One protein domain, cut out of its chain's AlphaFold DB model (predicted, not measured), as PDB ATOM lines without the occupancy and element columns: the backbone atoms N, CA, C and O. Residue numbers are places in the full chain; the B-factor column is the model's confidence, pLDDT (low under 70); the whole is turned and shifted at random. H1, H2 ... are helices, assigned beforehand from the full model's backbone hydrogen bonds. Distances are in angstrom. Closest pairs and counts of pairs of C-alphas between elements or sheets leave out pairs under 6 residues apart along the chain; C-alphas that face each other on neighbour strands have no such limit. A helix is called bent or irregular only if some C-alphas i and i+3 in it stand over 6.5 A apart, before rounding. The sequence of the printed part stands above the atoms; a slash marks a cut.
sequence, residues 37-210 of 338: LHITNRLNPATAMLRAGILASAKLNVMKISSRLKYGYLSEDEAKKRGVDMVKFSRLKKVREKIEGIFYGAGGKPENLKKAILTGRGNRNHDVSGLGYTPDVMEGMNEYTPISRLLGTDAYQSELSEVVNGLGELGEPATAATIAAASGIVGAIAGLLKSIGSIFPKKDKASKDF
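This is residues 37 to 210 of the 338 residues of an uncharacterized protein of Bacteroidetes bacterium (UniProt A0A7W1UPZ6). This is a cluster of mostly crossed helices around a core corner of H1 and H2. Long H4 and H11 run opposite ways along one side of that corner, H5 packs on the side away from H11, and the short helices H7, H8 and H10 gather round H1. The printed part has 174 residues with twelve named helices, H1 to H12 in order along the chain, and no named strand; its class is all helix. It is compact, with a radius of gyration of the C-alphas of 15.8 A, and spans 49 by 37 by 25 A.

H1, residues 45 to 60, is the hub and touches seven other helices. H2, residues 62 to 73, touches it only at the corner by their link, closest at the C-alphas of Ala 58 and Ser 66, 4.9 A apart, and about perpendicular at 82 degrees. H2 is irregular, with C-alphas 63 and 66 8.4 A apart. H4, residues 86 to 105, touches H2 with residues 89 to 96 alone; the closest C-alphas, of Gly 72 and Lys 93, are 4.9 A apart. H3, residues 76 to 81, is close to H4 but not clearly touching, the closest C-alphas, of Lys 80 and Met 86, being 7.3 A apart. H5, residues 110 to 118, touches H1 the same way at a shallow tilt of 28 degrees, closest at the C-alphas of Lys 59 and Ala 116, 4.7 A apart. H6, residues 135 to 138, touches no helix. H7, residues 147 to 151, touches H1, closest at the C-alphas of Ala 56 and Leu 151, 7.0 A apart. H8, residues 153 to 159, only just touches H1, with 3 pairs of C-alphas within 8 A, the closest those of Arg 51 and Glu 159 at 7.4 A. H9, residues 161 to 164, is close to H1 but not clearly touching, with the closest C-alphas, of Ala 48 and Val 163, 6.3 A apart. H10, residues 174 to 181, touches H1 about perpendicular at 76 degrees, closest at the C-alphas of Gly 53 and Ile 179, 4.8 A apart. H11, residues 183 to 196, touches H4 opposite ways at a shallow tilt of 20 degrees, closest at the C-alphas of Lys 88 and Ile 196, 6.1 A apart. H12, residues 205 to 209, only just touches H2, with 3 pairs within 8 A, the closest being the C-alphas of Ser 67 and Asp 209 at 5.6 A. Every O i to N i+4 pair is within hydrogen-bond range in H1, H3, H4, H5, H7, H8 and H10. In H11 it is 9 of 10, in H2 3 of 8 with 5 of 9 O i to N i+3 pairs, and in H12 0 of 1 with 2 of 2; H6 and H9 are too short for an i+4 pair.

H1 begins at C-alpha 45, (-114.745, 475.796, 3.954), and is 21.8 A long from first to last C-alpha. H2 is 18.6 A long. H4, the longest helix with 20 residues, begins at C-alpha 86, (-146.057, 473.874, -18.103), and is 27.9 A long. H5 is 12.2 A long, H10 10.2 A and H8 10.0 A. H11 is 20.0 A long, and H12 ends at C-alpha 209, (-145.310, 467.467, -2.022).

The two C-alphas farthest apart, of Lys 81 and Gly 168, are 49.3 A apart. The printed part has no cut. The link from H5 to H6, residues 119 to 134, is long. The mean pLDDT of the printed part is 79.6; the model's confidence is low, under 70, in residues 37 to 43, 129 to 140 and 161 to 174.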
ATOM      1  N   LEU A  37    -109.452 476.686 -12.614       47.31
ATOM      2  CA  LEU A  37    -110.655 477.452 -12.258       47.31
ATOM      3  C   LEU A  37    -111.791 476.703 -11.500       47.31
ATOM      4  O   LEU A  37    -112.744 477.344 -11.078       47.31
ATOM      5  N   HIS A  38    -111.701 475.388 -11.261       53.84
ATOM      6  CA  HIS A  38    -112.695 474.591 -10.515       53.84
ATOM      7  C   HIS A  38    -112.201 473.972  -9.196       53.84
ATOM      8  O   HIS A  38    -113.013 473.460  -8.428       53.84
ATOM      9  N   ILE A  39    -110.904 474.032  -8.886       49.59
ATOM     10  CA  ILE A  39    -110.343 473.356  -7.698       49.59
ATOM     11  C   ILE A  39    -110.224 474.324  -6.505       49.59
ATOM     12  O   ILE A  39    -110.311 473.910  -5.353       49.59
ATOM     13  N   THR A  40    -110.152 475.635  -6.744       53.34
ATOM     14  CA  THR A  40    -109.961 476.627  -5.670       53.34
ATOM     15  C   THR A  40    -111.222 476.871  -4.829       53.34
ATOM     16  O   THR A  40    -111.130 476.969  -3.607       53.34
ATOM     17  N   ASN A  41    -112.421 476.880  -5.430       57.25
ATOM     18  CA  ASN A  41    -113.677 476.933  -4.661       57.25
ATOM     19  C   ASN A  41    -113.986 475.612  -3.948       57.25
ATOM     20  O   ASN A  41    -114.805 475.606  -3.031       57.25
ATOM     21  N   ARG A  42    -113.337 474.501  -4.317       62.47
ATOM     22  CA  ARG A  42    -113.516 473.217  -3.631       62.47
ATOM     23  C   ARG A  42    -112.933 473.236  -2.213       62.47
ATOM     24  O   ARG A  42    -113.492 472.606  -1.317       62.47
ATOM     25  N   LEU A  43    -111.875 474.022  -2.020       61.66
ATOM     26  CA  LEU A  43    -111.097 474.134  -0.784       61.66
ATOM     27  C   LEU A  43    -111.553 475.268   0.145       61.66
ATOM     28  O   LEU A  43    -110.976 475.454   1.213       61.66
ATOM     29  N   ASN A  44    -112.573 476.044  -0.236       73.56
ATOM     30  CA  ASN A  44    -113.129 477.047   0.662       73.56
ATOM     31  C   ASN A  44    -114.106 476.365   1.646       73.56
ATOM     32  O   ASN A  44    -115.097 475.774   1.210       73.56
ATOM     33  N   PRO A  45    -113.875 476.443   2.971       75.12
ATOM     34  CA  PRO A  45    -114.745 475.796   3.954       75.12
ATOM     35  C   PRO A  45    -116.197 476.291   3.866       75.12
ATOM     36  O   PRO A  45    -117.123 475.508   4.062       75.12
ATOM     37  N   ALA A  46    -116.420 477.554   3.485       78.19
ATOM     38  CA  ALA A  46    -117.762 478.118   3.347       78.19
ATOM     39  C   ALA A  46    -118.530 477.543   2.140       78.19
ATOM     40  O   ALA A  46    -119.712 477.216   2.250       78.19
ATOM     41  N   THR A  47    -117.879 477.377   0.983       81.50
ATOM     42  CA  THR A  47    -118.510 476.764  -0.207       81.50
ATOM     43  C   THR A  47    -118.680 475.258  -0.038       81.50
ATOM     44  O   THR A  47    -119.561 474.646  -0.638       81.50
ATOM     45  N   ALA A  48    -117.846 474.641   0.785       82.44
ATOM     46  CA  ALA A  48    -117.946 473.234   1.077       82.44
ATOM     47  C   ALA A  48    -119.083 472.902   2.041       82.44
ATOM     48  O   ALA A  48    -119.865 471.986   1.795       82.44
ATOM     49  N   MET A  49    -119.235 473.710   3.082       83.62
ATOM     50  CA  MET A  49    -120.393 473.696   3.962       83.62
ATOM     51  C   MET A  49    -121.697 473.937   3.188       83.62
ATOM     52  O   MET A  49    -122.689 473.253   3.428       83.62
ATOM     53  N   LEU A  50    -121.686 474.842   2.202       86.25
ATOM     54  CA  LEU A  50    -122.802 475.036   1.276       86.25
ATOM     55  C   LEU A  50    -123.147 473.738   0.530       86.25
ATOM     56  O   LEU A  50    -124.309 473.334   0.510       86.25
ATOM     57  N   ARG A  51    -122.153 473.068  -0.066       87.69
ATOM     58  CA  ARG A  51    -122.359 471.790  -0.769       87.69
ATOM     59  C   ARG A  51    -122.914 470.721   0.163       87.69
ATOM     60  O   ARG A  51    -123.901 470.070  -0.167       87.69
ATOM     61  N   ALA A  52    -122.307 470.581   1.336       87.81
ATOM     62  CA  ALA A  52    -122.711 469.625   2.354       87.81
ATOM     63  C   ALA A  52    -124.155 469.869   2.815       87.81
ATOM     64  O   ALA A  52    -124.965 468.945   2.829       87.81
ATOM     65  N   GLY A  53    -124.503 471.125   3.107       87.62
ATOM     66  CA  GLY A  53    -125.841 471.526   3.530       87.62
ATOM     67  C   GLY A  53    -126.893 471.307   2.445       87.62
ATOM     68  O   GLY A  53    -127.965 470.776   2.734       87.62
ATOM     69  N   ILE A  54    -126.589 471.644   1.187       90.62
ATOM     70  CA  ILE A  54    -127.499 471.407   0.053       90.62
ATOM     71  C   ILE A  54    -127.695 469.900  -0.179       90.62
ATOM     72  O   ILE A  54    -128.832 469.456  -0.323       90.62
ATOM     73  N   LEU A  55    -126.627 469.095  -0.166       90.56
ATOM     74  CA  LEU A  55    -126.738 467.642  -0.342       90.56
ATOM     75  C   LEU A  55    -127.512 466.981   0.797       90.56
ATOM     76  O   LEU A  55    -128.413 466.188   0.532       90.56
ATOM     77  N   ALA A  56    -127.181 467.305   2.048       89.44
ATOM     78  CA  ALA A  56    -127.837 466.722   3.211       89.44
ATOM     79  C   ALA A  56    -129.321 467.109   3.266       89.44
ATOM     80  O   ALA A  56    -130.173 466.237   3.437       89.44
ATOM     81  N   SER A  57    -129.648 468.387   3.034       89.12
ATOM     82  CA  SER A  57    -131.039 468.859   3.004       89.12
ATOM     83  C   SER A  57    -131.850 468.233   1.870       89.12
ATOM     84  O   SER A  57    -132.986 467.812   2.095       89.12
ATOM     85  N   ALA A  58    -131.271 468.089   0.673       91.38
ATOM     86  CA  ALA A  58    -131.911 467.369  -0.421       91.38
ATOM     87  C   ALA A  58    -132.135 465.895  -0.056       91.38
ATOM     88  O   ALA A  58    -133.247 465.387  -0.193       91.38
ATOM     89  N   LYS A  59    -131.112 465.217   0.473       88.81
ATOM     90  CA  LYS A  59    -131.176 463.780   0.757       88.81
ATOM     91  C   LYS A  59    -132.161 463.431   1.877       88.81
ATOM     92  O   LYS A  59    -132.899 462.456   1.752       88.81
ATOM     93  N   LEU A  60    -132.233 464.254   2.922       89.62
ATOM     94  CA  LEU A  60    -133.185 464.102   4.033       89.62
ATOM     95  C   LEU A  60    -134.572 464.683   3.739       89.62
ATOM     96  O   LEU A  60    -135.495 464.479   4.521       89.62
ATOM     97  N   ASN A  61    -134.747 465.351   2.598       91.38
ATOM     98  CA  ASN A  61    -135.974 466.060   2.242       91.38
ATOM     99  C   ASN A  61    -136.355 467.182   3.224       91.38
ATOM    100  O   ASN A  61    -137.538 467.445   3.456       91.38
ATOM    101  N   VAL A  62    -135.354 467.874   3.772       89.38
ATOM    102  CA  VAL A  62    -135.561 469.040   4.640       89.38
ATOM    103  C   VAL A  62    -136.377 470.081   3.873       89.38
ATOM    104  O   VAL A  62    -136.090 470.370   2.709       89.38
ATOM    105  N   MET A  63    -137.426 470.619   4.498       88.94
ATOM    106  CA  MET A  63    -138.336 471.608   3.895       88.94
ATOM    107  C   MET A  63    -138.975 471.165   2.561       88.94
ATOM    108  O   MET A  63    -139.300 472.001   1.712       88.94
ATOM    109  N   LYS A  64    -139.148 469.852   2.353       90.75
ATOM    110  CA  LYS A  64    -139.663 469.255   1.106       90.75
ATOM    111  C   LYS A  64    -138.845 469.621  -0.145       90.75
ATOM    112  O   LYS A  64    -139.385 469.639  -1.255       90.75
ATOM    113  N   ILE A  65    -137.549 469.920   0.001       90.81
ATOM    114  CA  ILE A  65    -136.697 470.330  -1.127       90.81
ATOM    115  C   ILE A  65    -136.606 469.217  -2.176       90.81
ATOM    116  O   ILE A  65    -136.899 469.474  -3.339       90.81
ATOM    117  N   SER A  66    -136.262 467.983  -1.792       89.94
ATOM    118  CA  SER A  66    -136.161 466.861  -2.744       89.94
ATOM    119  C   SER A  66    -137.525 466.489  -3.331       89.94
ATOM    120  O   SER A  66    -137.641 466.378  -4.550       89.94
ATOM    121  N   SER A  67    -138.569 466.409  -2.501       90.75
ATOM    122  CA  SER A  67    -139.954 466.144  -2.916       90.75
ATOM    123  C   SER A  67    -140.444 467.096  -4.008       90.75
ATOM    124  O   SER A  67    -141.129 466.680  -4.934       90.75
ATOM    125  N   ARG A  68    -140.091 468.381  -3.932       91.50
ATOM    126  CA  ARG A  68    -140.501 469.373  -4.938       91.50
ATOM    127  C   ARG A  68    -139.554 469.396  -6.130       91.50
ATOM    128  O   ARG A  68    -139.997 469.487  -7.275       91.50
ATOM    129  N   LEU A  69    -138.252 469.298  -5.871       92.12
ATOM    130  CA  LEU A  69    -137.213 469.437  -6.884       92.12
ATOM    131  C   LEU A  69    -137.075 468.200  -7.782       92.12
ATOM    132  O   LEU A  69    -136.700 468.355  -8.944       92.12
ATOM    133  N   LYS A  70    -137.446 466.999  -7.300       91.12
ATOM    134  CA  LYS A  70    -137.436 465.749  -8.088       91.12
ATOM    135  C   LYS A  70    -138.210 465.899  -9.396       91.12
ATOM    136  O   LYS A  70    -137.764 465.418 -10.435       91.12
ATOM    137  N   TYR A  71    -139.319 466.642  -9.371       89.94
ATOM    138  CA  TYR A  71    -140.145 466.831 -10.555       89.94
ATOM    139  C   TYR A  71    -139.435 467.632 -11.655       89.94
ATOM    140  O   TYR A  71    -139.720 467.434 -12.830       89.94
ATOM    141  N   GLY A  72    -138.438 468.458 -11.317       89.31
ATOM    142  CA  GLY A  72    -137.611 469.176 -12.293       89.31
ATOM    143  C   GLY A  72    -136.720 468.277 -13.166       89.31
ATOM    144  O   GLY A  72    -136.078 468.778 -14.094       89.31
ATOM    145  N   TYR A  73    -136.660 466.970 -12.883       89.62
ATOM    146  CA  TYR A  73    -135.968 465.976 -13.708       89.62
ATOM    147  C   TYR A  73    -136.886 465.235 -14.690       89.62
ATOM    148  O   TYR A  73    -136.368 464.464 -15.497       89.62
ATOM    149  N   LEU A  74    -138.207 465.455 -14.662       87.19
ATOM    150  CA  LEU A  74    -139.098 464.851 -15.657       87.19
ATOM    151  C   LEU A  74    -138.833 465.412 -17.058       87.19
ATOM    152  O   LEU A  74    -138.490 466.587 -17.239       87.19
ATOM    153  N   SER A  75    -139.080 464.571 -18.062       88.12
ATOM    154  CA  SER A  75    -139.228 465.036 -19.439       88.12
ATOM    155  C   SER A  75    -140.500 465.882 -19.585       88.12
ATOM    156  O   SER A  75    -141.456 465.745 -18.818       88.12
ATOM    157  N   GLU A  76    -140.524 466.784 -20.568       87.12
ATOM    158  CA  GLU A  76    -141.694 467.644 -20.805       87.12
ATOM    159  C   GLU A  76    -142.918 466.832 -21.206       87.12
ATOM    160  O   GLU A  76    -144.024 467.121 -20.756       87.12
ATOM    161  N   ASP A  77    -142.716 465.776 -21.987       86.44
ATOM    162  CA  ASP A  77    -143.793 464.901 -22.437       86.44
ATOM    163  C   ASP A  77    -144.389 464.102 -21.277       86.44
ATOM    164  O   ASP A  77    -145.606 463.956 -21.175       86.44
ATOM    165  N   GLU A  78    -143.552 463.631 -20.352       85.38
ATOM    166  CA  GLU A  78    -144.016 462.938 -19.153       85.38
ATOM    167  C   GLU A  78    -144.719 463.888 -18.176       85.38
ATOM    168  O   GLU A  78    -145.753 463.538 -17.606       85.38
ATOM    169  N   ALA A  79    -144.221 465.118 -18.028       86.81
ATOM    170  CA  ALA A  79    -144.871 466.141 -17.217       86.81
ATOM    171  C   ALA A  79    -146.246 466.534 -17.791       86.81
ATOM    172  O   ALA A  79    -147.220 466.623 -17.040       86.81
ATOM    173  N   LYS A  80    -146.364 466.686 -19.119       87.19
ATOM    174  CA  LYS A  80    -147.648 466.925 -19.803       87.19
ATOM    175  C   LYS A  80    -148.626 465.769 -19.597       87.19
ATOM    176  O   LYS A  80    -149.774 466.014 -19.237       87.19
ATOM    177  N   LYS A  81    -148.172 464.518 -19.750       86.94
ATOM    178  CA  LYS A  81    -148.994 463.317 -19.494       86.94
ATOM    179  C   LYS A  81    -149.529 463.271 -18.063       86.94
ATOM    180  O   LYS A  81    -150.653 462.840 -17.838       86.94
ATOM    181  N   ARG A  82    -148.743 463.757 -17.101       83.69
ATOM    182  CA  ARG A  82    -149.124 463.857 -15.683       83.69
ATOM    183  C   ARG A  82    -149.946 465.112 -15.356       83.69
ATOM    184  O   ARG A  82    -150.226 465.362 -14.187       83.69
ATOM    185  N   GLY A  83    -150.329 465.903 -16.360       84.19
ATOM    186  CA  GLY A  83    -151.164 467.091 -16.193       84.19
ATOM    187  C   GLY A  83    -150.474 468.244 -15.464       84.19
ATOM    188  O   GLY A  83    -151.153 469.034 -14.816       84.19
ATOM    189  N   VAL A  84    -149.142 468.333 -15.525       88.25
ATOM    190  CA  VAL A  84    -148.372 469.414 -14.895       88.25
ATOM    191  C   VAL A  84    -148.605 470.742 -15.625       88.25
ATOM    192  O   VAL A  84    -148.616 470.798 -16.855       88.25
ATOM    193  N   ASP A  85    -148.715 471.832 -14.869       90.75
ATOM    194  CA  ASP A  85    -148.702 473.199 -15.394       90.75
ATOM    195  C   ASP A  85    -147.331 473.518 -16.014       90.75
ATOM    196  O   ASP A  85    -146.324 473.646 -15.313       90.75
ATOM    197  N   MET A  86    -147.290 473.658 -17.341       90.19
ATOM    198  CA  MET A  86    -146.057 473.874 -18.103       90.19
ATOM    199  C   MET A  86    -145.347 475.187 -17.766       90.19
ATOM    200  O   MET A  86    -144.118 475.232 -17.788       90.19
ATOM    201  N   VAL A  87    -146.078 476.235 -17.379       90.56
ATOM    202  CA  VAL A  87    -145.477 477.525 -17.008       90.56
ATOM    203  C   VAL A  87    -144.729 477.385 -15.688       90.56
ATOM    204  O   VAL A  87    -143.575 477.815 -15.555       90.56
ATOM    205  N   LYS A  88    -145.363 476.742 -14.705       91.00
ATOM    206  CA  LYS A  88    -144.727 476.469 -13.411       91.00
ATOM    207  C   LYS A  88    -143.618 475.431 -13.538       91.00
ATOM    208  O   LYS A  88    -142.588 475.563 -12.879       91.00
ATOM    209  N   PHE A  89    -143.774 474.458 -14.429       92.00
ATOM    210  CA  PHE A  89    -142.755 473.458 -14.723       92.00
ATOM    211  C   PHE A  89    -141.470 474.080 -15.276       92.00
ATOM    212  O   PHE A  89    -140.382 473.770 -14.791       92.00
ATOM    213  N   SER A  90    -141.573 475.030 -16.212       92.06
ATOM    214  CA  SER A  90    -140.405 475.772 -16.699       92.06
ATOM    215  C   SER A  90    -139.719 476.562 -15.582       92.06
ATOM    216  O   SER A  90    -138.490 476.625 -15.535       92.06
ATOM    217  N   ARG A  91    -140.485 477.155 -14.654       90.75
ATOM    218  CA  ARG A  91    -139.911 477.829 -13.476       90.75
ATOM    219  C   ARG A  91    -139.191 476.833 -12.571       90.75
ATOM    220  O   ARG A  91    -138.074 477.120 -12.151       90.75
ATOM    221  N   LEU A  92    -139.776 475.662 -12.328       91.25
ATOM    222  CA  LEU A  92    -139.154 474.598 -11.539       91.25
ATOM    223  C   LEU A  92    -137.839 474.113 -12.159       91.25
ATOM    224  O   LEU A  92    -136.845 474.017 -11.441       91.25
ATOM    225  N   LYS A  93    -137.797 473.892 -13.480       92.50
ATOM    226  CA  LYS A  93    -136.555 473.567 -14.202       92.50
ATOM    227  C   LYS A  93    -135.494 474.653 -14.033       92.50
ATOM    228  O   LYS A  93    -134.373 474.344 -13.654       92.50
ATOM    229  N   LYS A  94    -135.859 475.930 -14.192       92.38
ATOM    230  CA  LYS A  94    -134.930 477.055 -13.973       92.38
ATOM    231  C   LYS A  94    -134.407 477.108 -12.538       92.38
ATOM    232  O   LYS A  94    -133.245 477.432 -12.319       92.38
ATOM    233  N   VAL A  95    -135.253 476.831 -11.545       91.50
ATOM    234  CA  VAL A  95    -134.826 476.769 -10.139       91.50
ATOM    235  C   VAL A  95    -133.862 475.607  -9.925       91.50
ATOM    236  O   VAL A  95    -132.816 475.806  -9.314       91.50
ATOM    237  N   ARG A  96    -134.158 474.432 -10.487       92.38
ATOM    238  CA  ARG A  96    -133.255 473.278 -10.477       92.38
ATOM    239  C   ARG A  96    -131.900 473.604 -11.093       92.38
ATOM    240  O   ARG A  96    -130.889 473.413 -10.426       92.38
ATOM    241  N   GLU A  97    -131.881 474.147 -12.304       92.38
ATOM    242  CA  GLU A  97    -130.655 474.546 -13.008       92.38
ATOM    243  C   GLU A  97    -129.842 475.562 -12.199       92.38
ATOM    244  O   GLU A  97    -128.621 475.463 -12.123       92.38
ATOM    245  N   LYS A  98    -130.503 476.513 -11.527       89.75
ATOM    246  CA  LYS A  98    -129.827 477.476 -10.646       89.75
ATOM    247  C   LYS A  98    -129.216 476.817  -9.417       89.75
ATOM    248  O   LYS A  98    -128.097 477.167  -9.057       89.75
ATOM    249  N   ILE A  99    -129.921 475.893  -8.767       90.81
ATOM    250  CA  ILE A  99    -129.384 475.172  -7.604       90.81
ATOM    251  C   ILE A  99    -128.206 474.292  -8.042       90.81
ATOM    252  O   ILE A  99    -127.168 474.322  -7.388       90.81
ATOM    253  N   GLU A 100    -128.324 473.583  -9.170       90.94
ATOM    254  CA  GLU A 100    -127.223 472.819  -9.779       90.94
ATOM    255  C   GLU A 100    -126.036 473.726 -10.125       90.94
ATOM    256  O   GLU A 100    -124.898 473.378  -9.826       90.94
ATOM    257  N   GLY A 101    -126.284 474.922 -10.662       90.00
ATOM    258  CA  GLY A 101    -125.253 475.915 -10.962       90.00
ATOM    259  C   GLY A 101    -124.573 476.492  -9.717       90.00
ATOM    260  O   GLY A 101    -123.359 476.662  -9.714       90.00
ATOM    261  N   ILE A 102    -125.318 476.754  -8.636       85.81
ATOM    262  CA  ILE A 102    -124.754 477.179  -7.342       85.81
ATOM    263  C   ILE A 102    -123.906 476.053  -6.748       85.81
ATOM    264  O   ILE A 102    -122.798 476.296  -6.272       85.81
ATOM    265  N   PHE A 103    -124.409 474.821  -6.803       88.75
ATOM    266  CA  PHE A 103    -123.706 473.637  -6.326       88.75
ATOM    267  C   PHE A 103    -122.407 473.400  -7.111       88.75
ATOM    268  O   PHE A 103    -121.349 473.190  -6.514       88.75
ATOM    269  N   TYR A 104    -122.465 473.539  -8.435       89.00
ATOM    270  CA  TYR A 104    -121.310 473.466  -9.323       89.00
ATOM    271  C   TYR A 104    -120.308 474.595  -9.094       89.00
ATOM    272  O   TYR A 104    -119.121 474.341  -8.912       89.00
ATOM    273  N   GLY A 105    -120.779 475.840  -9.006       85.44
ATOM    274  CA  GLY A 105    -119.939 477.005  -8.719       85.44
ATOM    275  C   GLY A 105    -119.263 476.932  -7.346       85.44
ATOM    276  O   GLY A 105    -118.178 477.484  -7.146       85.44
ATOM    277  N   ALA A 106    -119.857 476.196  -6.407       83.19
ATOM    278  CA  ALA A 106    -119.253 475.883  -5.119       83.19
ATOM    279  C   ALA A 106    -118.179 474.783  -5.188       83.19
ATOM    280  O   ALA A 106    -117.525 474.532  -4.176       83.19
ATOM    281  N   GLY A 107    -117.976 474.158  -6.352       80.25
ATOM    282  CA  GLY A 107    -117.016 473.082  -6.603       80.25
ATOM    283  C   GLY A 107    -117.614 471.674  -6.529       80.25
ATOM    284  O   GLY A 107    -116.862 470.727  -6.309       80.25
ATOM    285  N   GLY A 108    -118.939 471.536  -6.637       84.06
ATOM    286  CA  GLY A 108    -119.638 470.259  -6.486       84.06
ATOM    287  C   GLY A 108    -120.117 469.661  -7.802       84.06
ATOM    288  O   GLY A 108    -120.243 470.358  -8.805       84.06
ATOM    289  N   LYS A 109    -120.398 468.359  -7.822       89.19
ATOM    290  CA  LYS A 109    -120.891 467.657  -9.018       89.19
ATOM    291  C   LYS A 109    -122.428 467.648  -9.087       89.19
ATOM    292  O   LYS A 109    -123.061 467.033  -8.220       89.19
ATOM    293  N   PRO A 110    -123.071 468.263 -10.099       89.88
ATOM    294  CA  PRO A 110    -124.530 468.245 -10.258       89.88
ATOM    295  C   PRO A 110    -125.133 466.834 -10.239       89.88
ATOM    296  O   PRO A 110    -126.258 466.637  -9.778       89.88
ATOM    297  N   GLU A 111    -124.371 465.828 -10.665       88.62
ATOM    298  CA  GLU A 111    -124.757 464.419 -10.635       88.62
ATOM    299  C   GLU A 111    -124.977 463.920  -9.203       88.62
ATOM    300  O   GLU A 111    -125.908 463.154  -8.958       88.62
ATOM    301  N   ASN A 112    -124.159 464.368  -8.248       88.62
ATOM    302  CA  ASN A 112    -124.299 464.011  -6.837       88.62
ATOM    303  C   ASN A 112    -125.518 464.689  -6.205       88.62
ATOM    304  O   ASN A 112    -126.226 464.055  -5.423       88.62
ATOM    305  N   LEU A 113    -125.828 465.925  -6.605       90.31
ATOM    306  CA  LEU A 113    -127.067 466.592  -6.206       90.31
ATOM    307  C   LEU A 113    -128.299 465.872  -6.771       90.31
ATOM    308  O   LEU A 113    -129.220 465.549  -6.022       90.31
ATOM    309  N   LYS A 114    -128.288 465.547  -8.068       91.00
ATOM    310  CA  LYS A 114    -129.350 464.760  -8.711       91.00
ATOM    311  C   LYS A 114    -129.547 463.419  -8.007       91.00
ATOM    312  O   LYS A 114    -130.678 463.058  -7.685       91.00
ATOM    313  N   LYS A 115    -128.458 462.699  -7.716       88.62
ATOM    314  CA  LYS A 115    -128.492 461.454  -6.936       88.62
ATOM    315  C   LYS A 115    -129.107 461.679  -5.559       88.62
ATOM    316  O   LYS A 115    -130.006 460.933  -5.193       88.62
ATOM    317  N   ALA A 116    -128.683 462.697  -4.813       88.25
ATOM    318  CA  ALA A 116    -129.230 463.000  -3.488       88.25
ATOM    319  C   ALA A 116    -130.738 463.302  -3.528       88.25
ATOM    320  O   ALA A 116    -131.469 462.876  -2.639       88.25
ATOM    321  N   ILE A 117    -131.216 463.979  -4.573       90.19
ATOM    322  CA  ILE A 117    -132.642 464.275  -4.756       90.19
ATOM    323  C   ILE A 117    -133.431 463.008  -5.104       90.19
ATOM    324  O   ILE A 117    -134.474 462.775  -4.495       90.19
ATOM    325  N   LEU A 118    -132.951 462.199  -6.056       89.12
ATOM    326  CA  LEU A 118    -133.674 461.029  -6.574       89.12
ATOM    327  C   LEU A 118    -133.595 459.798  -5.663       89.12
ATOM    328  O   LEU A 118    -134.538 459.013  -5.636       89.12
ATOM    329  N   THR A 119    -132.503 459.640  -4.915       85.38
ATOM    330  CA  THR A 119    -132.319 458.564  -3.920       85.38
ATOM    331  C   THR A 119    -132.676 459.007  -2.503       85.38
ATOM    332  O   THR A 119    -132.605 458.214  -1.572       85.38
ATOM    333  N   GLY A 120    -133.025 460.279  -2.309       84.25
ATOM    334  CA  GLY A 120    -133.352 460.837  -1.003       84.25
ATOM    335  C   GLY A 120    -134.769 460.517  -0.533       84.25
ATOM    336  O   GLY A 120    -135.624 460.033  -1.278       84.25
ATOM    337  N   ARG A 121    -135.048 460.892   0.716       86.25
ATOM    338  CA  ARG A 121    -136.339 460.712   1.400       86.25
ATOM    339  C   ARG A 121    -137.532 461.355   0.669       86.25
ATOM    340  O   ARG A 121    -138.666 460.939   0.889       86.25
ATOM    341  N   GLY A 122    -137.302 462.330  -0.212       84.00
ATOM    342  CA  GLY A 122    -138.357 462.987  -0.994       84.00
ATOM    343  C   GLY A 122    -138.853 462.189  -2.204       84.00
ATOM    344  O   GLY A 122    -139.914 462.503  -2.746       84.00
ATOM    345  N   ASN A 123    -138.143 461.132  -2.611       86.31
ATOM    346  CA  ASN A 123    -138.527 460.260  -3.729       86.31
ATOM    347  C   ASN A 123    -138.786 458.805  -3.293       86.31
ATOM    348  O   ASN A 123    -138.638 457.881  -4.086       86.31
ATOM    349  N   ARG A 124    -139.213 458.595  -2.040       78.81
ATOM    350  CA  ARG A 124    -139.551 457.267  -1.482       78.81
ATOM    351  C   ARG A 124    -140.553 456.472  -2.315       78.81
ATOM    352  O   ARG A 124    -140.476 455.256  -2.382       78.81
ATOM    353  N   ASN A 125    -141.491 457.169  -2.947       75.75
ATOM    354  CA  ASN A 125    -142.545 456.544  -3.744       75.75
ATOM    355  C   ASN A 125    -142.109 456.263  -5.190       75.75
ATOM    356  O   ASN A 125    -142.928 455.806  -5.979       75.75
ATOM    357  N   HIS A 126    -140.858 456.580  -5.555       76.44
ATOM    358  CA  HIS A 126    -140.349 456.498  -6.925       76.44
ATOM    359  C   HIS A 126    -141.228 457.241  -7.944       76.44
ATOM    360  O   HIS A 126    -141.324 456.843  -9.104       76.44
ATOM    361  N   ASP A 127    -141.854 458.353  -7.531       74.12
ATOM    362  CA  ASP A 127    -142.709 459.156  -8.413       74.12
ATOM    363  C   ASP A 127    -141.935 459.636  -9.644       74.12
ATOM    364  O   ASP A 127    -142.520 459.840 -10.711       74.12
ATOM    365  N   VAL A 128    -140.620 459.825  -9.495       74.38
ATOM    366  CA  VAL A 128    -139.698 460.144 -10.581       74.38
ATOM    367  C   VAL A 128    -138.659 459.037 -10.685       74.38
ATOM    368  O   VAL A 128    -137.814 458.867  -9.802       74.38
ATOM    369  N   SER A 129    -138.724 458.286 -11.779       69.56
ATOM    370  CA  SER A 129    -137.732 457.275 -12.131       69.56
ATOM    371  C   SER A 129    -136.426 457.962 -12.511       69.56
ATOM    372  O   SER A 129    -136.432 458.900 -13.308       69.56
ATOM    373  N   GLY A 130    -135.290 457.516 -11.973       57.78
ATOM    374  CA  GLY A 130    -134.032 458.075 -12.466       57.78
ATOM    375  C   GLY A 130    -132.751 457.807 -11.706       57.78
ATOM    376  O   GLY A 130    -131.743 458.299 -12.184       57.78
ATOM    377  N   LEU A 131    -132.767 457.094 -10.579       58.50
ATOM    378  CA  LEU A 131    -131.625 456.468  -9.892       58.50
ATOM    379  C   LEU A 131    -132.222 455.740  -8.677       58.50
ATOM    380  O   LEU A 131    -133.005 456.342  -7.945       58.50
ATOM    381  N   GLY A 132    -131.937 454.446  -8.518       52.88
ATOM    382  CA  GLY A 132    -132.609 453.575  -7.550       52.88
ATOM    383  C   GLY A 132    -132.576 454.118  -6.120       52.88
ATOM    384  O   GLY A 132    -131.508 454.278  -5.537       52.88
ATOM    385  N   TYR A 133    -133.752 454.400  -5.558       55.22
ATOM    386  CA  TYR A 133    -133.940 454.481  -4.112       55.22
ATOM    387  C   TYR A 133    -133.974 453.047  -3.574       55.22
ATOM    388  O   TYR A 133    -134.746 452.225  -4.064       55.22
ATOM    389  N   THR A 134    -133.122 452.731  -2.603       55.81
ATOM    390  CA  THR A 134    -133.175 451.469  -1.861       55.81
ATOM    391  C   THR A 134    -133.767 451.759  -0.479       55.81
ATOM    392  O   THR A 134    -133.130 452.463   0.312       55.81
ATOM    393  N   PRO A 135    -134.990 451.274  -0.179       54.44
ATOM    394  CA  PRO A 135    -135.650 451.497   1.107       54.44
ATOM    395  C   PRO A 135    -134.767 451.135   2.307       54.44
ATOM    396  O   PRO A 135    -134.634 451.958   3.212       54.44
ATOM    397  N   ASP A 136    -134.065 449.999   2.229       54.97
ATOM    398  CA  ASP A 136    -133.164 449.486   3.273       54.97
ATOM    399  C   ASP A 136    -132.034 450.446   3.663       54.97
ATOM    400  O   ASP A 136    -131.559 450.434   4.794       54.97
ATOM    401  N   VAL A 137    -131.574 451.296   2.737       61.56
ATOM    402  CA  VAL A 137    -130.440 452.191   3.011       61.56
ATOM    403  C   VAL A 137    -130.896 453.433   3.776       61.56
ATOM    404  O   VAL A 137    -130.120 453.996   4.540       61.56
ATOM    405  N   MET A 138    -132.145 453.867   3.580       68.50
ATOM    406  CA  MET A 138    -132.711 455.105   4.139       68.50
ATOM    407  C   MET A 138    -133.545 454.895   5.398       68.50
ATOM    408  O   MET A 138    -133.849 455.867   6.100       68.50
ATOM    409  N   GLU A 139    -133.944 453.661   5.674       65.50
ATOM    410  CA  GLU A 139    -134.661 453.299   6.886       65.50
ATOM    411  C   GLU A 139    -133.744 453.486   8.108       65.50
ATOM    412  O   GLU A 139    -132.638 452.961   8.177       65.50
ATOM    413  N   GLY A 140    -134.155 454.350   9.043       68.69
ATOM    414  CA  GLY A 140    -133.363 454.709  10.227       68.69
ATOM    415  C   GLY A 140    -132.354 455.855  10.052       68.69
ATOM    416  O   GLY A 140    -131.802 456.312  11.051       68.69
ATOM    417  N   MET A 141    -132.140 456.384   8.838       77.81
ATOM    418  CA  MET A 141    -131.288 457.568   8.644       77.81
ATOM    419  C   MET A 141    -132.050 458.875   8.932       77.81
ATOM    420  O   MET A 141    -133.169 459.084   8.455       77.81
ATOM    421  N   ASN A 142    -131.427 459.770   9.698       78.81
ATOM    422  CA  ASN A 142    -131.983 461.052  10.149       78.81
ATOM    423  C   ASN A 142    -130.910 462.162  10.184       78.81
ATOM    424  O   ASN A 142    -129.772 461.953   9.761       78.81
ATOM    425  N   GLU A 143    -131.258 463.347  10.686       75.56
ATOM    426  CA  GLU A 143    -130.376 464.522  10.773       75.56
ATOM    427  C   GLU A 143    -129.133 464.300  11.651       75.56
ATOM    428  O   GLU A 143    -128.143 465.017  11.504       75.56
ATOM    429  N   TYR A 144    -129.162 463.311  12.543       79.12
ATOM    430  CA  TYR A 144    -128.049 462.938  13.420       79.12
ATOM    431  C   TYR A 144    -127.141 461.873  12.799       79.12
ATOM    432  O   TYR A 144    -126.044 461.629  13.295       79.12
ATOM    433  N   THR A 145    -127.563 461.256  11.691       81.50
ATOM    434  CA  THR A 145    -126.741 460.279  10.970       81.50
ATOM    435  C   THR A 145    -125.512 460.971  10.378       81.50
ATOM    436  O   THR A 145    -125.671 462.009   9.724       81.50
ATOM    437  N   PRO A 146    -124.294 460.418  10.538       76.94
ATOM    438  CA  PRO A 146    -123.086 460.991   9.960       76.94
ATOM    439  C   PRO A 146    -123.230 461.231   8.459       76.94
ATOM    440  O   PRO A 146    -123.760 460.395   7.722       76.94
ATOM    441  N   ILE A 147    -122.728 462.377   7.996       74.19
ATOM    442  CA  ILE A 147    -122.953 462.830   6.621       74.19
ATOM    443  C   ILE A 147    -122.349 461.866   5.587       74.19
ATOM    444  O   ILE A 147    -122.856 461.766   4.474       74.19
ATOM    445  N   SER A 148    -121.329 461.091   5.967       76.00
ATOM    446  CA  SER A 148    -120.729 460.020   5.161       76.00
ATOM    447  C   SER A 148    -121.692 458.872   4.872       76.00
ATOM    448  O   SER A 148    -121.835 458.457   3.720       76.00
ATOM    449  N   ARG A 149    -122.404 458.400   5.898       80.38
ATOM    450  CA  ARG A 149    -123.426 457.356   5.769       80.38
ATOM    451  C   ARG A 149    -124.659 457.896   5.055       80.38
ATOM    452  O   ARG A 149    -125.178 457.236   4.162       80.38
ATOM    453  N   LEU A 150    -125.055 459.132   5.378       79.69
ATOM    454  CA  LEU A 150    -126.184 459.786   4.730       79.69
ATOM    455  C   LEU A 150    -125.942 459.939   3.229       79.69
ATOM    456  O   LEU A 150    -126.755 459.463   2.449       79.69
ATOM    457  N   LEU A 151    -124.848 460.573   2.792       76.94
ATOM    458  CA  LEU A 151    -124.571 460.819   1.368       76.94
ATOM    459  C   LEU A 151    -124.150 459.551   0.614       76.94
ATOM    460  O   LEU A 151    -124.381 459.483  -0.595       76.94
ATOM    461  N   GLY A 152    -123.664 458.531   1.317       77.69
ATOM    462  CA  GLY A 152    -123.003 457.369   0.732       77.69
ATOM    463  C   GLY A 152    -121.520 457.659   0.502       77.69
ATOM    464  O   GLY A 152    -121.127 458.808   0.287       77.69
ATOM    465  N   THR A 153    -120.694 456.611   0.537       72.88
ATOM    466  CA  THR A 153    -119.228 456.705   0.440       72.88
ATOM    467  C   THR A 153    -118.771 457.475  -0.793       72.88
ATOM    468  O   THR A 153    -117.883 458.315  -0.688       72.88
ATOM    469  N   ASP A 154    -119.428 457.273  -1.933       70.06
ATOM    470  CA  ASP A 154    -119.025 457.874  -3.205       70.06
ATOM    471  C   ASP A 154    -119.283 459.382  -3.244       70.06
ATOM    472  O   ASP A 154    -118.407 460.165  -3.615       70.06
ATOM    473  N   ALA A 155    -120.481 459.820  -2.844       74.88
ATOM    474  CA  ALA A 155    -120.829 461.240  -2.812       74.88
ATOM    475  C   ALA A 155    -120.081 461.955  -1.680       74.88
ATOM    476  O   ALA A 155    -119.579 463.054  -1.881       74.88
ATOM    477  N   TYR A 156    -119.922 461.314  -0.521       77.94
ATOM    478  CA  TYR A 156    -119.122 461.862   0.570       77.94
ATOM    479  C   TYR A 156    -117.654 462.029   0.172       77.94
ATOM    480  O   TYR A 156    -117.102 463.113   0.325       77.94
ATOM    481  N   GLN A 157    -117.017 461.003  -0.396       76.25
ATOM    482  CA  GLN A 157    -115.622 461.128  -0.804       76.25
ATOM    483  C   GLN A 157    -115.443 462.127  -1.942       76.25
ATOM    484  O   GLN A 157    -114.509 462.925  -1.917       76.25
ATOM    485  N   SER A 158    -116.345 462.137  -2.920       74.88
ATOM    486  CA  SER A 158    -116.213 463.043  -4.060       74.88
ATOM    487  C   SER A 158    -116.568 464.500  -3.748       74.88
ATOM    488  O   SER A 158    -116.050 465.383  -4.429       74.88
ATOM    489  N   GLU A 159    -117.381 464.781  -2.729       72.81
ATOM    490  CA  GLU A 159    -117.842 466.146  -2.425       72.81
ATOM    491  C   GLU A 159    -117.262 466.711  -1.129       72.81
ATOM    492  O   GLU A 159    -117.016 467.916  -1.045       72.81
ATOM    493  N   LEU A 160    -117.049 465.851  -0.131       75.25
ATOM    494  CA  LEU A 160    -116.814 466.242   1.257       75.25
ATOM    495  C   LEU A 160    -115.519 465.700   1.873       75.25
ATOM    496  O   LEU A 160    -115.084 466.294   2.848       75.25
ATOM    497  N   SER A 161    -114.864 464.652   1.349       67.44
ATOM    498  CA  SER A 161    -113.634 464.107   1.982       67.44
ATOM    499  C   SER A 161    -112.541 465.157   2.175       67.44
ATOM    500  O   SER A 161    -111.983 465.301   3.254       67.44
ATOM    501  N   GLU A 162    -112.280 465.950   1.142       62.41
ATOM    502  CA  GLU A 162    -111.255 466.996   1.154       62.41
ATOM    503  C   GLU A 162    -111.610 468.151   2.108       62.41
ATOM    504  O   GLU A 162    -110.744 468.868   2.600       62.41
ATOM    505  N   VAL A 163    -112.900 468.301   2.405       60.16
ATOM    506  CA  VAL A 163    -113.464 469.364   3.236       60.16
ATOM    507  C   VAL A 163    -113.500 468.939   4.694       60.16
ATOM    508  O   VAL A 163    -113.091 469.706   5.557       60.16
ATOM    509  N   VAL A 164    -114.003 467.737   4.979       59.28
ATOM    510  CA  VAL A 164    -114.117 467.204   6.341       59.28
ATOM    511  C   VAL A 164    -112.728 466.990   6.930       59.28
ATOM    512  O   VAL A 164    -112.507 467.324   8.088       59.28
ATOM    513  N   ASN A 165    -111.752 466.597   6.109       57.50
ATOM    514  CA  ASN A 165    -110.353 466.564   6.530       57.50
ATOM    515  C   ASN A 165    -109.794 467.968   6.858       57.50
ATOM    516  O   ASN A 165    -108.855 468.078   7.642       57.50
ATOM    517  N   GLY A 166    -110.348 469.040   6.275       53.12
ATOM    518  CA  GLY A 166    -109.935 470.430   6.508       53.12
ATOM    519  C   GLY A 166    -110.724 471.175   7.595       53.12
ATOM    520  O   GLY A 166    -110.216 472.143   8.155       53.12
ATOM    521  N   LEU A 167    -111.944 470.733   7.912       52.53
ATOM    522  CA  LEU A 167    -112.796 471.293   8.972       52.53
ATOM    523  C   LEU A 167    -112.476 470.720  10.365       52.53
ATOM    524  O   LEU A 167    -113.079 471.146  11.349       52.53
ATOM    525  N   GLY A 168    -111.506 469.801  10.449       49.56
ATOM    526  CA  GLY A 168    -111.238 469.005  11.643       49.56
ATOM    527  C   GLY A 168    -112.325 467.953  11.851       49.56
ATOM    528  O   GLY A 168    -113.378 468.014  11.217       49.56
ATOM    529  N   GLU A 169    -112.073 466.984  12.732       48.03
ATOM    530  CA  GLU A 169    -113.106 466.095  13.276       48.03
ATOM    531  C   GLU A 169    -114.195 466.946  13.947       48.03
ATOM    532  O   GLU A 169    -114.215 467.148  15.159       48.03
ATOM    533  N   LEU A 170    -115.111 467.489  13.146       54.44
ATOM    534  CA  LEU A 170    -116.426 467.902  13.589       54.44
ATOM    535  C   LEU A 170    -117.063 466.615  14.094       54.44
ATOM    536  O   LEU A 170    -117.605 465.835  13.309       54.44
ATOM    537  N   GLY A 171    -116.885 466.369  15.391       48.22
ATOM    538  CA  GLY A 171    -117.473 465.245  16.094       48.22
ATOM    539  C   GLY A 171    -118.952 465.102  15.741       48.22
ATOM    540  O   GLY A 171    -119.621 466.045  15.301       48.22
ATOM    541  N   GLU A 172    -119.463 463.888  15.891       46.38
ATOM    542  CA  GLU A 172    -120.887 463.586  15.737       46.38
ATOM    543  C   GLU A 172    -121.704 464.629  16.537       46.38
ATOM    544  O   GLU A 172    -121.407 464.801  17.721       46.38
ATOM    545  N   PRO A 173    -122.657 465.404  15.955       53.78
ATOM    546  CA  PRO A 173    -123.428 465.243  14.719       53.78
ATOM    547  C   PRO A 173    -123.164 466.360  13.678       53.78
ATOM    548  O   PRO A 173    -123.924 467.328  13.546       53.78
ATOM    549  N   ALA A 174    -122.119 466.200  12.862       66.75
ATOM    550  CA  ALA A 174    -121.784 467.157  11.802       66.75
ATOM    551  C   ALA A 174    -122.934 467.420  10.806       66.75
ATOM    552  O   ALA A 174    -123.013 468.512  10.252       66.75
ATOM    553  N   THR A 175    -123.848 466.470  10.580       72.00
ATOM    554  CA  THR A 175    -124.964 466.622   9.625       72.00
ATOM    555  C   THR A 175    -125.973 467.677  10.073       72.00
ATOM    556  O   THR A 175    -126.233 468.621   9.324       72.00
ATOM    557  N   ALA A 176    -126.493 467.573  11.299       76.88
ATOM    558  CA  ALA A 176    -127.407 468.563  11.861       76.88
ATOM    559  C   ALA A 176    -126.739 469.942  11.941       76.88
ATOM    560  O   ALA A 176    -127.328 470.929  11.504       76.88
ATOM    561  N   ALA A 177    -125.483 470.007  12.400       80.25
ATOM    562  CA  ALA A 177    -124.721 471.254  12.457       80.25
ATOM    563  C   ALA A 177    -124.530 471.880  11.064       80.25
ATOM    564  O   ALA A 177    -124.724 473.079  10.886       80.25
ATOM    565  N   THR A 178    -124.222 471.064  10.055       78.94
ATOM    566  CA  THR A 178    -124.062 471.510   8.664       78.94
ATOM    567  C   THR A 178    -125.373 472.041   8.093       78.94
ATOM    568  O   THR A 178    -125.385 473.106   7.476       78.94
ATOM    569  N   ILE A 179    -126.489 471.336   8.306       80.38
ATOM    570  CA  ILE A 179    -127.816 471.782   7.856       80.38
ATOM    571  C   ILE A 179    -128.214 473.069   8.579       80.38
ATOM    572  O   ILE A 179    -128.634 474.025   7.928       80.38
ATOM    573  N   ALA A 180    -128.047 473.119   9.901       83.44
ATOM    574  CA  ALA A 180    -128.373 474.280  10.723       83.44
ATOM    575  C   ALA A 180    -127.574 475.507  10.287       83.44
ATOM    576  O   ALA A 180    -128.115 476.601  10.137       83.44
ATOM    577  N   ALA A 181    -126.293 475.330  10.008       82.56
ATOM    578  CA  ALA A 181    -125.441 476.434   9.631       82.56
ATOM    579  C   ALA A 181    -125.616 476.818   8.136       82.56
ATOM    580  O   ALA A 181    -125.358 477.959   7.758       82.56
ATOM    581  N   ALA A 182    -126.183 475.931   7.304       83.12
ATOM    582  CA  ALA A 182    -126.688 476.241   5.961       83.12
ATOM    583  C   ALA A 182    -128.162 476.713   5.932       83.12
ATOM    584  O   ALA A 182    -128.694 476.983   4.850       83.12
ATOM    585  N   SER A 183    -128.829 476.834   7.087       85.75
ATOM    586  CA  SER A 183    -130.275 477.092   7.212       85.75
ATOM    587  C   SER A 183    -130.768 478.292   6.407       85.75
ATOM    588  O   SER A 183    -131.822 478.205   5.781       85.75
ATOM    589  N   GLY A 184    -130.000 479.384   6.344       89.50
ATOM    590  CA  GLY A 184    -130.364 480.560   5.546       89.50
ATOM    591  C   GLY A 184    -130.499 480.247   4.051       89.50
ATOM    592  O   GLY A 184    -131.409 480.739   3.385       89.50
ATOM    593  N   ILE A 185    -129.639 479.375   3.526       86.31
ATOM    594  CA  ILE A 185    -129.629 478.989   2.109       86.31
ATOM    595  C   ILE A 185    -130.672 477.914   1.842       86.31
ATOM    596  O   ILE A 185    -131.434 478.028   0.883       86.31
ATOM    597  N   VAL A 186    -130.756 476.907   2.712       89.00
ATOM    598  CA  VAL A 186    -131.793 475.867   2.656       89.00
ATOM    599  C   VAL A 186    -133.187 476.507   2.722       89.00
ATOM    600  O   VAL A 186    -134.064 476.167   1.929       89.00
ATOM    601  N   GLY A 187    -133.371 477.505   3.589       92.00
ATOM    602  CA  GLY A 187    -134.591 478.303   3.699       92.00
ATOM    603  C   GLY A 187    -134.877 479.136   2.449       92.00
ATOM    604  O   GLY A 187    -136.012 479.148   1.977       92.00
ATOM    605  N   ALA A 188    -133.863 479.771   1.852       90.88
ATOM    606  CA  ALA A 188    -134.024 480.500   0.591       90.88
ATOM    607  C   ALA A 188    -134.428 479.573  -0.571       90.88
ATOM    608  O   ALA A 188    -135.331 479.908  -1.341       90.88
ATOM    609  N   ILE A 189    -133.816 478.386  -0.671       88.62
ATOM    610  CA  ILE A 189    -134.189 477.353  -1.649       88.62
ATOM    611  C   ILE A 189    -135.635 476.906  -1.412       88.62
ATOM    612  O   ILE A 189    -136.432 476.875  -2.351       88.62
ATOM    613  N   ALA A 190    -136.001 476.613  -0.163       90.69
ATOM    614  CA  ALA A 190    -137.360 476.223   0.199       90.69
ATOM    615  C   ALA A 190    -138.387 477.316  -0.136       90.69
ATOM    616  O   ALA A 190    -139.455 477.008  -0.665       90.69
ATOM    617  N   GLY A 191    -138.056 478.585   0.114       90.75
ATOM    618  CA  GLY A 191    -138.881 479.740  -0.239       90.75
ATOM    619  C   GLY A 191    -139.069 479.881  -1.748       90.75
ATOM    620  O   GLY A 191    -140.194 480.047  -2.220       90.75
ATOM    621  N   LEU A 192    -137.994 479.723  -2.523       89.94
ATOM    622  CA  LEU A 192    -138.048 479.755  -3.982       89.94
ATOM    623  C   LEU A 192    -138.906 478.607  -4.536       89.94
ATOM    624  O   LEU A 192    -139.760 478.836  -5.391       89.94
ATOM    625  N   LEU A 193    -138.765 477.397  -3.993       89.19
ATOM    626  CA  LEU A 193    -139.621 476.260  -4.344       89.19
ATOM    627  C   LEU A 193    -141.078 476.490  -3.919       89.19
ATOM    628  O   LEU A 193    -141.992 476.146  -4.665       89.19
ATOM    629  N   LYS A 194    -141.314 477.116  -2.757       89.81
ATOM    630  CA  LYS A 194    -142.657 477.482  -2.278       89.81
ATOM    631  C   LYS A 194    -143.316 478.526  -3.184       89.81
ATOM    632  O   LYS A 194    -144.506 478.401  -3.447       89.81
ATOM    633  N   SER A 195    -142.562 479.489  -3.716       89.56
ATOM    634  CA  SER A 195    -143.099 480.523  -4.618       89.56
ATOM    635  C   SER A 195    -143.584 479.996  -5.975       89.56
ATOM    636  O   SER A 195    -144.385 480.655  -6.633       89.56
ATOM    637  N   ILE A 196    -143.139 478.808  -6.402       88.00
ATOM    638  CA  ILE A 196    -143.671 478.158  -7.610       88.00
ATOM    639  C   ILE A 196    -145.106 477.665  -7.356       88.00
ATOM    640  O   ILE A 196    -145.931 477.656  -8.274       88.00
ATOM    641  N   GLY A 197    -145.413 477.296  -6.107       84.38
ATOM    642  CA  GLY A 197    -146.680 476.688  -5.715       84.38
ATOM    643  C   GLY A 197    -146.855 475.278  -6.283       84.38
ATOM    644  O   GLY A 197    -145.929 474.697  -6.850       84.38
ATOM    645  N   SER A 198    -148.056 474.712  -6.132       87.31
ATOM    646  CA  SER A 198    -148.366 473.421  -6.752       87.31
ATOM    647  C   SER A 198    -148.313 473.535  -8.275       87.31
ATOM    648  O   SER A 198    -149.027 474.342  -8.886       87.31
ATOM    649  N   ILE A 199    -147.459 472.707  -8.880       87.19
ATOM    650  CA  ILE A 199    -147.378 472.510 -10.333       87.19
ATOM    651  C   ILE A 199    -148.444 471.527 -10.831       87.19
ATOM    652  O   ILE A 199    -148.682 471.440 -12.032       87.19
ATOM    653  N   PHE A 200    -149.076 470.791  -9.914       87.75
ATOM    654  CA  PHE A 200    -150.145 469.847 -10.201       87.75
ATOM    655  C   PHE A 200    -151.491 470.530  -9.920       87.75
ATOM    656  O   PHE A 200    -151.784 470.828  -8.758       87.75
ATOM    657  N   PRO A 201    -152.305 470.817 -10.952       76.31
ATOM    658  CA  PRO A 201    -153.610 471.458 -10.788       76.31
ATOM    659  C   PRO A 201    -154.633 470.526 -10.125       76.31
ATOM    660  O   PRO A 201    -155.574 470.991  -9.488       76.31
ATOM    661  N   LYS A 202    -154.441 469.208 -10.244       75.00
ATOM    662  CA  LYS A 202    -155.234 468.193  -9.550       75.00
ATOM    663  C   LYS A 202    -154.589 467.873  -8.202       75.00
ATOM    664  O   LYS A 202    -153.367 467.729  -8.121       75.00
ATOM    665  N   LYS A 203    -155.406 467.753  -7.149       70.56
ATOM    666  CA  LYS A 203    -154.979 467.438  -5.773       70.56
ATOM    667  C   LYS A 203    -154.584 465.961  -5.602       70.56
ATOM    668  O   LYS A 203    -155.066 465.263  -4.713       70.56
ATOM    669  N   ASP A 204    -153.698 465.480  -6.465       74.88
ATOM    670  CA  ASP A 204    -153.222 464.096  -6.467       74.88
ATOM    671  C   ASP A 204    -152.066 463.908  -5.474       74.88
ATOM    672  O   ASP A 204    -151.567 464.872  -4.890       74.88
ATOM    673  N   LYS A 205    -151.578 462.674  -5.283       74.50
ATOM    674  CA  LYS A 205    -150.456 462.381  -4.363       74.50
ATOM    675  C   LYS A 205    -149.241 463.299  -4.588       74.50
ATOM    676  O   LYS A 205    -148.656 463.756  -3.615       74.50
ATOM    677  N   ALA A 206    -148.940 463.642  -5.842       75.81
ATOM    678  CA  ALA A 206    -147.849 464.542  -6.220       75.81
ATOM    679  C   ALA A 206    -148.069 466.007  -5.794       75.81
ATOM    680  O   ALA A 206    -147.116 466.726  -5.513       75.81
ATOM    681  N   SER A 207    -149.322 466.460  -5.684       77.62
ATOM    682  CA  SER A 207    -149.636 467.802  -5.173       77.62
ATOM    683  C   SER A 207    -149.339 467.935  -3.674       77.62
ATOM    684  O   SER A 207    -149.005 469.025  -3.222       77.62
ATOM    685  N   LYS A 208    -149.354 466.831  -2.906       82.56
ATOM    686  CA  LYS A 208    -149.044 466.825  -1.460       82.56
ATOM    687  C   LYS A 208    -147.591 467.189  -1.147       82.56
ATOM    688  O   LYS A 208    -147.289 467.671  -0.053       82.56
ATOM    689  N   ASP A 209    -146.693 466.993  -2.111       82.00
ATOM    690  CA  ASP A 209    -145.310 467.467  -2.022       82.00
ATOM    691  C   ASP A 209    -145.233 469.010  -2.078       82.00
ATOM    692  O   ASP A 209    -144.272 469.615  -1.592       82.00
ATOM    693  N   PHE A 210    -146.270 469.667  -2.610       82.56
ATOM    694  CA  PHE A 210    -146.387 471.123  -2.735       82.56
ATOM    695  C   PHE A 210    -147.352 471.745  -1.717       82.56
ATOM    696  O   PHE A 210    -147.072 472.849  -1.249       82.56
TER     697      PHE A 210